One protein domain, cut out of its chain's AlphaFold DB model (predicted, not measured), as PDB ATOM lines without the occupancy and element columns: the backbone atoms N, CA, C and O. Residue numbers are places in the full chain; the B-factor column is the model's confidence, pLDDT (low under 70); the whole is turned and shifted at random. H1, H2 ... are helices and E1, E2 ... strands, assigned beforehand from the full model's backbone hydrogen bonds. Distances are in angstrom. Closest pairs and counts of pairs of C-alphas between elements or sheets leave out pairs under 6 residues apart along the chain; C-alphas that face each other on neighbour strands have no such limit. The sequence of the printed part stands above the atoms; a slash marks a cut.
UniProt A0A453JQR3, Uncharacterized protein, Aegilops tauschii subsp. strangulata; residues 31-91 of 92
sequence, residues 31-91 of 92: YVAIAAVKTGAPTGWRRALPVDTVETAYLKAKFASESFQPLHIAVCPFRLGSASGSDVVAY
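This is residues 31 to 91 of the 92 residues of an uncharacterized protein of Aegilops tauschii subsp. strangulata (UniProt A0A453JQR3). A long, narrow ribbon of two antiparallel strands, E1 and E2, has the helix H1 set beyond one end, making an L-like corner with it, while E2 runs on past E1 at the other end and folds back in a hairpin to the very short strand E3. The long link of residues 39 to 53 lies at the helix end, beside H1. The printed part has 61 residues, with one named helix and three named strands in the order E1, H1, E2, E3; the sheet order is E1, E2, E3, all antiparallel, and the class is mixed, helices and strands. The whole is extended, with a radius of gyration of the C-alphas of 17.1 A, and elongated, spanning 49 by 26 by 15 A.

The printed part begins with strand E1, residues 31 to 38, which measures 23.0 A from C-alpha 31 at (195.208, 177.800, 196.003) to C-alpha 38. Helix H1 follows at residues 54 to 67, 19.9 A long, with C-alpha 54 at (192.284, 202.278, 184.776). Strand E2, residues 70 to 80, is the longest strand, 29.4 A from first to last C-alpha. Strand E3 has three residues, 88 to 90, spans 6.4 A, and ends with C-alpha 90 at (188.798, 173.717, 201.899).

E1 and E2 are antiparallel neighbours, with 165 degrees between their directions. The C-alphas of Val 32 and Pro 77 face each other at 4.3 A, and N 33 and O 76 are within hydrogen-bond range at 2.9 A, as are N 78 and O 31 at 2.7 A. The pairing is staggered: E2 pairs with E1 over residues 70 to 78 and with E3 over residues 78 to 80. E2 and E3 form a hairpin, antiparallel at 146 degrees, with N 79 and O 89 at 2.8 A. E1 and E3 are edge strands and are apart, and E2 is the inner strand. H1 is not on the sheet, with 3 pairs of C-alphas within 10 A, and it is apart from E3. In H1 every O i to N i+4 pair is within hydrogen-bond range.

The C-alphas of Trp 45 and Ala 83, the two farthest apart, are separated by 49.6 A. The printed part has no cut. The link from E1 to H1, 15 residues, is long; the one from H1 to E2, 2 residues, is tight; and the one from E2 to E3, 7 residues, is short. The mean pLDDT of the printed part is 89.5, and residues 82 to 86 are under 70.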
ATOM      1  N   TYR A  31     195.748 176.447 196.113       90.56
ATOM      2  CA  TYR A  31     195.208 177.800 196.003       90.56
ATOM      3  C   TYR A  31     194.865 178.365 197.376       90.56
ATOM      4  O   TYR A  31     194.510 177.632 198.293       90.56
ATOM      5  N   VAL A  32     194.905 179.690 197.512       93.75
ATOM      6  CA  VAL A  32     194.471 180.387 198.727       93.75
ATOM      7  C   VAL A  32     193.510 181.499 198.336       93.75
ATOM      8  O   VAL A  32     193.875 182.392 197.572       93.75
ATOM      9  N   ALA A  33     192.291 181.476 198.877       93.12
ATOM     10  CA  ALA A  33     191.401 182.626 198.805       93.12
ATOM     11  C   ALA A  33     191.611 183.521 200.023       93.12
ATOM     12  O   ALA A  33     191.667 183.048 201.160       93.12
ATOM     13  N   ILE A  34     191.692 184.827 199.777       93.25
ATOM     14  CA  ILE A  34     191.809 185.844 200.818       93.25
ATOM     15  C   ILE A  34     190.691 186.855 200.606       93.25
ATOM     16  O   ILE A  34     190.507 187.373 199.505       93.25
ATOM     17  N   ALA A  35     189.965 187.159 201.673       92.00
ATOM     18  CA  ALA A  35     188.988 188.233 201.697       92.00
ATOM     19  C   ALA A  35     189.287 189.158 202.875       92.00
ATOM     20  O   ALA A  35     189.592 188.706 203.976       92.00
ATOM     21  N   ALA A  36     189.185 190.465 202.650       90.69
ATOM     22  CA  ALA A  36     189.368 191.464 203.692       90.69
ATOM     23  C   ALA A  36     188.102 192.305 203.832       90.69
ATOM     24  O   ALA A  36     187.618 192.903 202.868       90.69
ATOM     25  N   VAL A  37     187.591 192.381 205.055       90.06
ATOM     26  CA  VAL A  37     186.526 193.302 205.440       90.06
ATOM     27  C   VAL A  37     187.184 194.559 205.983       90.06
ATOM     28  O   VAL A  37     187.981 194.498 206.917       90.06
ATOM     29  N   LYS A  38     186.861 195.702 205.386       90.94
ATOM     30  CA  LYS A  38     187.357 197.018 205.802       90.94
ATOM     31  C   LYS A  38     186.372 197.680 206.761       90.94
ATOM     32  O   LYS A  38     185.190 197.350 206.754       90.94
ATOM     33  N   THR A  39     186.844 198.653 207.536       92.44
ATOM     34  CA  THR A  39     186.004 199.455 208.445       92.44
ATOM     35  C   THR A  39     184.930 200.273 207.724       92.44
ATOM     36  O   THR A  39     183.960 200.697 208.345       92.44
ATOM     37  N   GLY A  40     185.080 200.491 206.417       91.44
ATOM     38  CA  GLY A  40     184.103 201.181 205.588       91.44
ATOM     39  C   GLY A  40     184.412 201.062 204.097       91.44
ATOM     40  O   GLY A  40     185.302 200.315 203.675       91.44
ATOM     41  N   ALA A  41     183.656 201.809 203.293       89.12
ATOM     42  CA  ALA A  41     183.806 201.857 201.846       89.12
ATOM     43  C   ALA A  41     183.571 203.281 201.312       89.12
ATOM     44  O   ALA A  41     182.746 204.017 201.861       89.12
ATOM     45  N   PRO A  42     184.264 203.681 200.230       90.88
ATOM     46  CA  PRO A  42     184.008 204.956 199.573       90.88
ATOM     47  C   PRO A  42     182.610 204.958 198.940       90.88
ATOM     48  O   PRO A  42     182.162 203.953 198.384       90.88
ATOM     49  N   THR A  43     181.924 206.098 198.987       90.25
ATOM     50  CA  THR A  43     180.565 206.267 198.450       90.25
ATOM     51  C   THR A  43     180.523 207.288 197.310       90.25
ATOM     52  O   THR A  43     181.458 208.067 197.099       90.25
ATOM     53  N   GLY A  44     179.438 207.266 196.528       91.56
ATOM     54  CA  GLY A  44     179.235 208.186 195.407       91.56
ATOM     55  C   GLY A  44     180.329 208.080 194.342       91.56
ATOM     56  O   GLY A  44     180.712 206.983 193.944       91.56
ATOM     57  N   TRP A  45     180.845 209.225 193.901       89.50
ATOM     58  CA  TRP A  45     181.885 209.325 192.869       89.50
ATOM     59  C   TRP A  45     183.283 208.902 193.347       89.50
ATOM     60  O   TRP A  45     184.170 208.694 192.522       89.50
ATOM     61  N   ARG A  46     183.486 208.757 194.667       90.38
ATOM     62  CA  ARG A  46     184.772 208.353 195.261       90.38
ATOM     63  C   ARG A  46     185.034 206.849 195.167       90.38
ATOM     64  O   ARG A  46     186.152 206.418 195.431       90.38
ATOM     65  N   ARG A  47     184.027 206.040 194.816       93.31
ATOM     66  CA  ARG A  47     184.205 204.611 194.506       93.31
ATOM     67  C   ARG A  47     184.587 204.437 193.038       93.31
ATOM     68  O   ARG A  47     184.219 205.275 192.216       93.31
ATOM     69  N   ALA A  48     185.264 203.340 192.711       92.50
ATOM     70  CA  ALA A  48     185.511 202.976 191.318       92.50
ATOM     71  C   ALA A  48     184.176 202.737 190.586       92.50
ATOM     72  O   ALA A  48     183.312 202.003 191.073       92.50
ATOM     73  N   LEU A  49     183.998 203.393 189.444       94.25
ATOM     74  CA  LEU A  49     182.821 203.309 188.585       94.25
ATOM     75  C   LEU A  49     183.211 202.719 187.222       94.25
ATOM     76  O   LEU A  49     184.344 202.907 186.794       94.25
ATOM     77  N   PRO A  50     182.280 202.080 186.489       93.88
ATOM     78  CA  PRO A  50     182.576 201.506 185.170       93.88
ATOM     79  C   PRO A  50     183.052 202.518 184.115       93.88
ATOM     80  O   PRO A  50     183.631 202.123 183.113       93.88
ATOM     81  N   VAL A  51     182.776 203.809 184.325       95.44
ATOM     82  CA  VAL A  51     183.193 204.909 183.440       95.44
ATOM     83  C   VAL A  51     184.630 205.379 183.703       95.44
ATOM     84  O   VAL A  51     185.177 206.145 182.917       95.44
ATOM     85  N   ASP A  52     185.238 204.960 184.815       96.44
ATOM     86  CA  ASP A  52     186.587 205.385 185.175       96.44
ATOM     87  C   ASP A  52     187.632 204.752 184.248       96.44
ATOM     88  O   ASP A  52     187.537 203.581 183.880       96.44
ATOM     89  N   THR A  53     188.685 205.508 183.932       97.62
ATOM     90  CA  THR A  53     189.898 204.928 183.341       97.62
ATOM     91  C   THR A  53     190.596 204.017 184.352       97.62
ATOM     92  O   THR A  53     190.353 204.111 185.561       97.62
ATOM     93  N   VAL A  54     191.513 203.166 183.887       97.50
ATOM     94  CA  VAL A  54     192.284 202.278 184.776       97.50
ATOM     95  C   VAL A  54     193.079 203.069 185.821       97.50
ATOM     96  O   VAL A  54     193.120 202.685 186.990       97.50
ATOM     97  N   GLU A  55     193.620 204.229 185.447       97.69
ATOM     98  CA  GLU A  55     194.343 205.133 186.344       97.69
ATOM     99  C   GLU A  55     193.404 205.747 187.384       97.69
ATOM    100  O   GLU A  55     193.712 205.774 188.576       97.69
ATOM    101  N   THR A  56     192.228 206.208 186.956       97.00
ATOM    102  CA  THR A  56     191.238 206.817 187.853       97.00
ATOM    103  C   THR A  56     190.701 205.791 188.851       97.00
ATOM    104  O   THR A  56     190.607 206.077 190.048       97.00
ATOM    105  N   ALA A  57     190.405 204.575 188.388       96.44
ATOM    106  CA  ALA A  57     189.980 203.470 189.238       96.44
ATOM    107  C   ALA A  57     191.060 203.113 190.272       96.44
ATOM    108  O   ALA A  57     190.743 202.940 191.451       96.44
ATOM    109  N   TYR A  58     192.335 203.078 189.861       96.50
ATOM    110  CA  TYR A  58     193.463 202.860 190.766       96.50
ATOM    111  C   TYR A  58     193.569 203.956 191.833       96.50
ATOM    112  O   TYR A  58     193.653 203.646 193.022       96.50
ATOM    113  N   LEU A  59     193.510 205.235 191.450       96.81
ATOM    114  CA  LEU A  59     193.599 206.351 192.400       96.81
ATOM    115  C   LEU A  59     192.450 206.336 193.417       96.81
ATOM    116  O   LEU A  59     192.671 206.568 194.607       96.81
ATOM    117  N   LYS A  60     191.233 205.993 192.984       96.12
ATOM    118  CA  LYS A  60     190.082 205.822 193.884       96.12
ATOM    119  C   LYS A  60     190.248 204.620 194.814       96.12
ATOM    120  O   LYS A  60     189.912 204.711 195.996       96.12
ATOM    121  N   ALA A  61     190.787 203.508 194.314       93.75
ATOM    122  CA  ALA A  61     191.087 202.335 195.132       93.75
ATOM    123  C   ALA A  61     192.169 202.638 196.181       93.75
ATOM    124  O   ALA A  61     191.996 202.281 197.346       93.75
ATOM    125  N   LYS A  62     193.226 203.362 195.797       94.56
ATOM    126  CA  LYS A  62     194.280 203.839 196.699       94.56
ATOM    127  C   LYS A  62     193.710 204.743 197.791       94.56
ATOM    128  O   LYS A  62     193.915 204.479 198.974       94.56
ATOM    129  N   PHE A  63     192.914 205.738 197.404       94.25
ATOM    130  CA  PHE A  63     192.232 206.619 198.351       94.25
ATOM    131  C   PHE A  63     191.381 205.823 199.353       94.25
ATOM    132  O   PHE A  63     191.420 206.072 200.559       94.25
ATOM    133  N   ALA A  64     190.645 204.818 198.872       92.38
ATOM    134  CA  ALA A  64     189.869 203.934 199.730       92.38
ATOM    135  C   ALA A  64     190.751 203.101 200.677       92.38
ATOM    136  O   ALA A  64     190.378 202.922 201.832       92.38
ATOM    137  N   SER A  65     191.901 202.594 200.220       91.50
ATOM    138  CA  SER A  65     192.818 201.831 201.080       91.50
ATOM    139  C   SER A  65     193.488 202.682 202.157       91.50
ATOM    140  O   SER A  65     193.736 202.186 203.249       91.50
ATOM    141  N   GLU A  66     193.743 203.959 201.878       92.44
ATOM    142  CA  GLU A  66     194.341 204.895 202.839       92.44
ATOM    143  C   GLU A  66     193.306 205.423 203.846       92.44
ATOM    144  O   GLU A  66     193.650 205.759 204.976       92.44
ATOM    145  N   SER A  67     192.027 205.456 203.457       93.44
ATOM    146  CA  SER A  67     190.932 205.962 204.296       93.44
ATOM    147  C   SER A  67     190.300 204.899 205.203       93.44
ATOM    148  O   SER A  67     189.779 205.240 206.264       93.44
ATOM    149  N   PHE A  68     190.294 203.623 204.798       92.75
ATOM    150  CA  PHE A  68     189.607 202.545 205.519       92.75
ATOM    151  C   PHE A  68     190.567 201.413 205.879       92.75
ATOM    152  O   PHE A  68     191.155 200.774 205.008       92.75
ATOM    153  N   GLN A  69     190.673 201.119 207.172       88.38
ATOM    154  CA  GLN A  69     191.559 200.078 207.686       88.38
ATOM    155  C   GLN A  69     190.953 198.674 207.488       88.38
ATOM    156  O   GLN A  69     189.730 198.517 207.585       88.38
ATOM    157  N   PRO A  70     191.768 197.631 207.239       86.12
ATOM    158  CA  PRO A  70     191.314 196.243 207.307       86.12
ATOM    159  C   PRO A  70     190.893 195.889 208.741       86.12
ATOM    160  O   PRO A  70     191.691 196.010 209.667       86.12
ATOM    161  N   LEU A  71     189.644 195.458 208.924       86.94
ATOM    162  CA  LEU A  71     189.093 195.052 210.217       86.94
ATOM    163  C   LEU A  71     189.243 193.544 210.431       86.94
ATOM    164  O   LEU A  71     189.791 193.127 211.446       86.94
ATOM    165  N   HIS A  72     188.784 192.735 209.472       89.69
ATOM    166  CA  HIS A  72     188.885 191.274 209.508       89.69
ATOM    167  C   HIS A  72     189.462 190.747 208.197       89.69
ATOM    168  O   HIS A  72     189.116 191.233 207.120       89.69
ATOM    169  N   ILE A  73     190.311 189.728 208.294       92.19
ATOM    170  CA  ILE A  73     190.871 189.016 207.148       92.19
ATOM    171  C   ILE A  73     190.432 187.559 207.269       92.19
ATOM    172  O   ILE A  73     190.685 186.926 208.291       92.19
ATOM    173  N   ALA A  74     189.764 187.055 206.239       92.88
ATOM    174  CA  ALA A  74     189.433 185.650 206.079       92.88
ATOM    175  C   ALA A  74     190.407 185.031 205.074       92.88
ATOM    176  O   ALA A  74     190.662 185.609 204.014       92.88
ATOM    177  N   VAL A  75     190.950 183.868 205.417       93.38
ATOM    178  CA  VAL A  75     191.897 183.124 204.584       93.38
ATOM    179  C   VAL A  75     191.403 181.691 204.501       93.38
ATOM    180  O   VAL A  75     191.137 181.090 205.531       93.38
ATOM    181  N   CYS A  76     191.290 181.158 203.290       93.56
ATOM    182  CA  CYS A  76     190.897 179.775 203.061       93.56
ATOM    183  C   CYS A  76     191.854 179.137 202.048       93.56
ATOM    184  O   CYS A  76     191.777 179.441 200.851       93.56
ATOM    185  N   PRO A  77     192.794 178.296 202.505       93.31
ATOM    186  CA  PRO A  77     193.556 177.412 201.641       93.31
ATOM    187  C   PRO A  77     192.664 176.308 201.060       93.31
ATOM    188  O   PRO A  77     191.860 175.698 201.767       93.31
ATOM    189  N   PHE A  78     192.846 176.022 199.775       91.62
ATOM    190  CA  PHE A  78     192.162 174.974 199.028       91.62
ATOM    191  C   PHE A  78     193.171 173.985 198.451       91.62
ATOM    192  O   PHE A  78     194.192 174.379 197.883       91.62
ATOM    193  N   ARG A  79     192.855 172.697 198.556       89.56
ATOM    194  CA  ARG A  79     193.625 171.599 197.972       89.56
ATOM    195  C   ARG A  79     192.760 170.809 197.002       89.56
ATOM    196  O   ARG A  79     191.622 170.474 197.328       89.56
ATOM    197  N   LEU A  80     193.300 170.493 195.835       87.06
ATOM    198  CA  LEU A  80     192.644 169.662 194.833       87.06
ATOM    199  C   LEU A  80     192.880 168.175 195.142       87.06
ATOM    200  O   LEU A  80     193.998 167.734 195.403       87.06
ATOM    201  N   GLY A  81     191.809 167.385 195.141       79.31
ATOM    202  CA  GLY A  81     191.850 165.943 195.360       79.31
ATOM    203  C   GLY A  81     192.296 165.184 194.108       79.31
ATOM    204  O   GLY A  81     191.737 165.356 193.027       79.31
ATOM    205  N   SER A  82     193.272 164.285 194.258       65.19
ATOM    206  CA  SER A  82     193.885 163.547 193.138       65.19
ATOM    207  C   SER A  82     193.081 162.331 192.635       65.19
ATOM    208  O   SER A  82     193.477 161.732 191.638       65.19
ATOM    209  N   ALA A  83     191.996 161.918 193.301       63.81
ATOM    210  CA  ALA A  83     191.348 160.622 193.033       63.81
ATOM    211  C   ALA A  83     190.282 160.641 191.916       63.81
ATOM    212  O   ALA A  83     190.008 159.604 191.319       63.81
ATOM    213  N   SER A  84     189.679 161.796 191.622       60.41
ATOM    214  CA  SER A  84     188.566 161.921 190.658       60.41
ATOM    215  C   SER A  84     188.552 163.252 189.887       60.41
ATOM    216  O   SER A  84     187.655 163.487 189.083       60.41
ATOM    217  N   GLY A  85     189.552 164.119 190.095       59.22
ATOM    218  CA  GLY A  85     189.758 165.350 189.322       59.22
ATOM    219  C   GLY A  85     188.783 166.500 189.603       59.22
ATOM    220  O   GLY A  85     188.927 167.556 188.992       59.22
ATOM    221  N   SER A  86     187.814 166.334 190.509       69.56
ATOM    222  CA  SER A  86     186.795 167.357 190.800       69.56
ATOM    223  C   SER A  86     186.580 167.666 192.285       69.56
ATOM    224  O   SER A  86     185.827 168.588 192.602       69.56
ATOM    225  N   ASP A  87     187.238 166.947 193.197       82.62
ATOM    226  CA  ASP A  87     187.099 167.201 194.631       82.62
ATOM    227  C   ASP A  87     188.020 168.340 195.082       82.62
ATOM    228  O   ASP A  87     189.220 168.345 194.806       82.62
ATOM    229  N   VAL A  88     187.457 169.301 195.814       84.94
ATOM    230  CA  VAL A  88     188.189 170.425 196.409       84.94
ATOM    231  C   VAL A  88     188.022 170.364 197.921       84.94
ATOM    232  O   VAL A  88     186.903 170.379 198.433       84.94
ATOM    233  N   VAL A  89     189.139 170.318 198.641       87.94
ATOM    234  CA  VAL A  89     189.177 170.365 200.103       87.94
ATOM    235  C   VAL A  89     189.504 171.786 200.538       87.94
ATOM    236  O   VAL A  89     190.522 172.339 200.130       87.94
ATOM    237  N   ALA A  90     188.638 172.373 201.358       88.00
ATOM    238  CA  ALA A  90     188.798 173.717 201.899       88.00
ATOM    239  C   ALA A  90     189.200 173.662 203.379       88.00
ATOM    240  O   ALA A  90     188.658 172.851 204.132       88.00
ATOM    241  N   TYR A  91     190.092 174.562 203.792       86.94
ATOM    242  CA  TYR A  91     190.528 174.729 205.182       86.94
ATOM    243  C   TYR A  91     190.183 176.147 205.688       86.94
ATOM    244  O   TYR A  91     191.063 177.005 205.725       86.94
TER     245      TYR A  91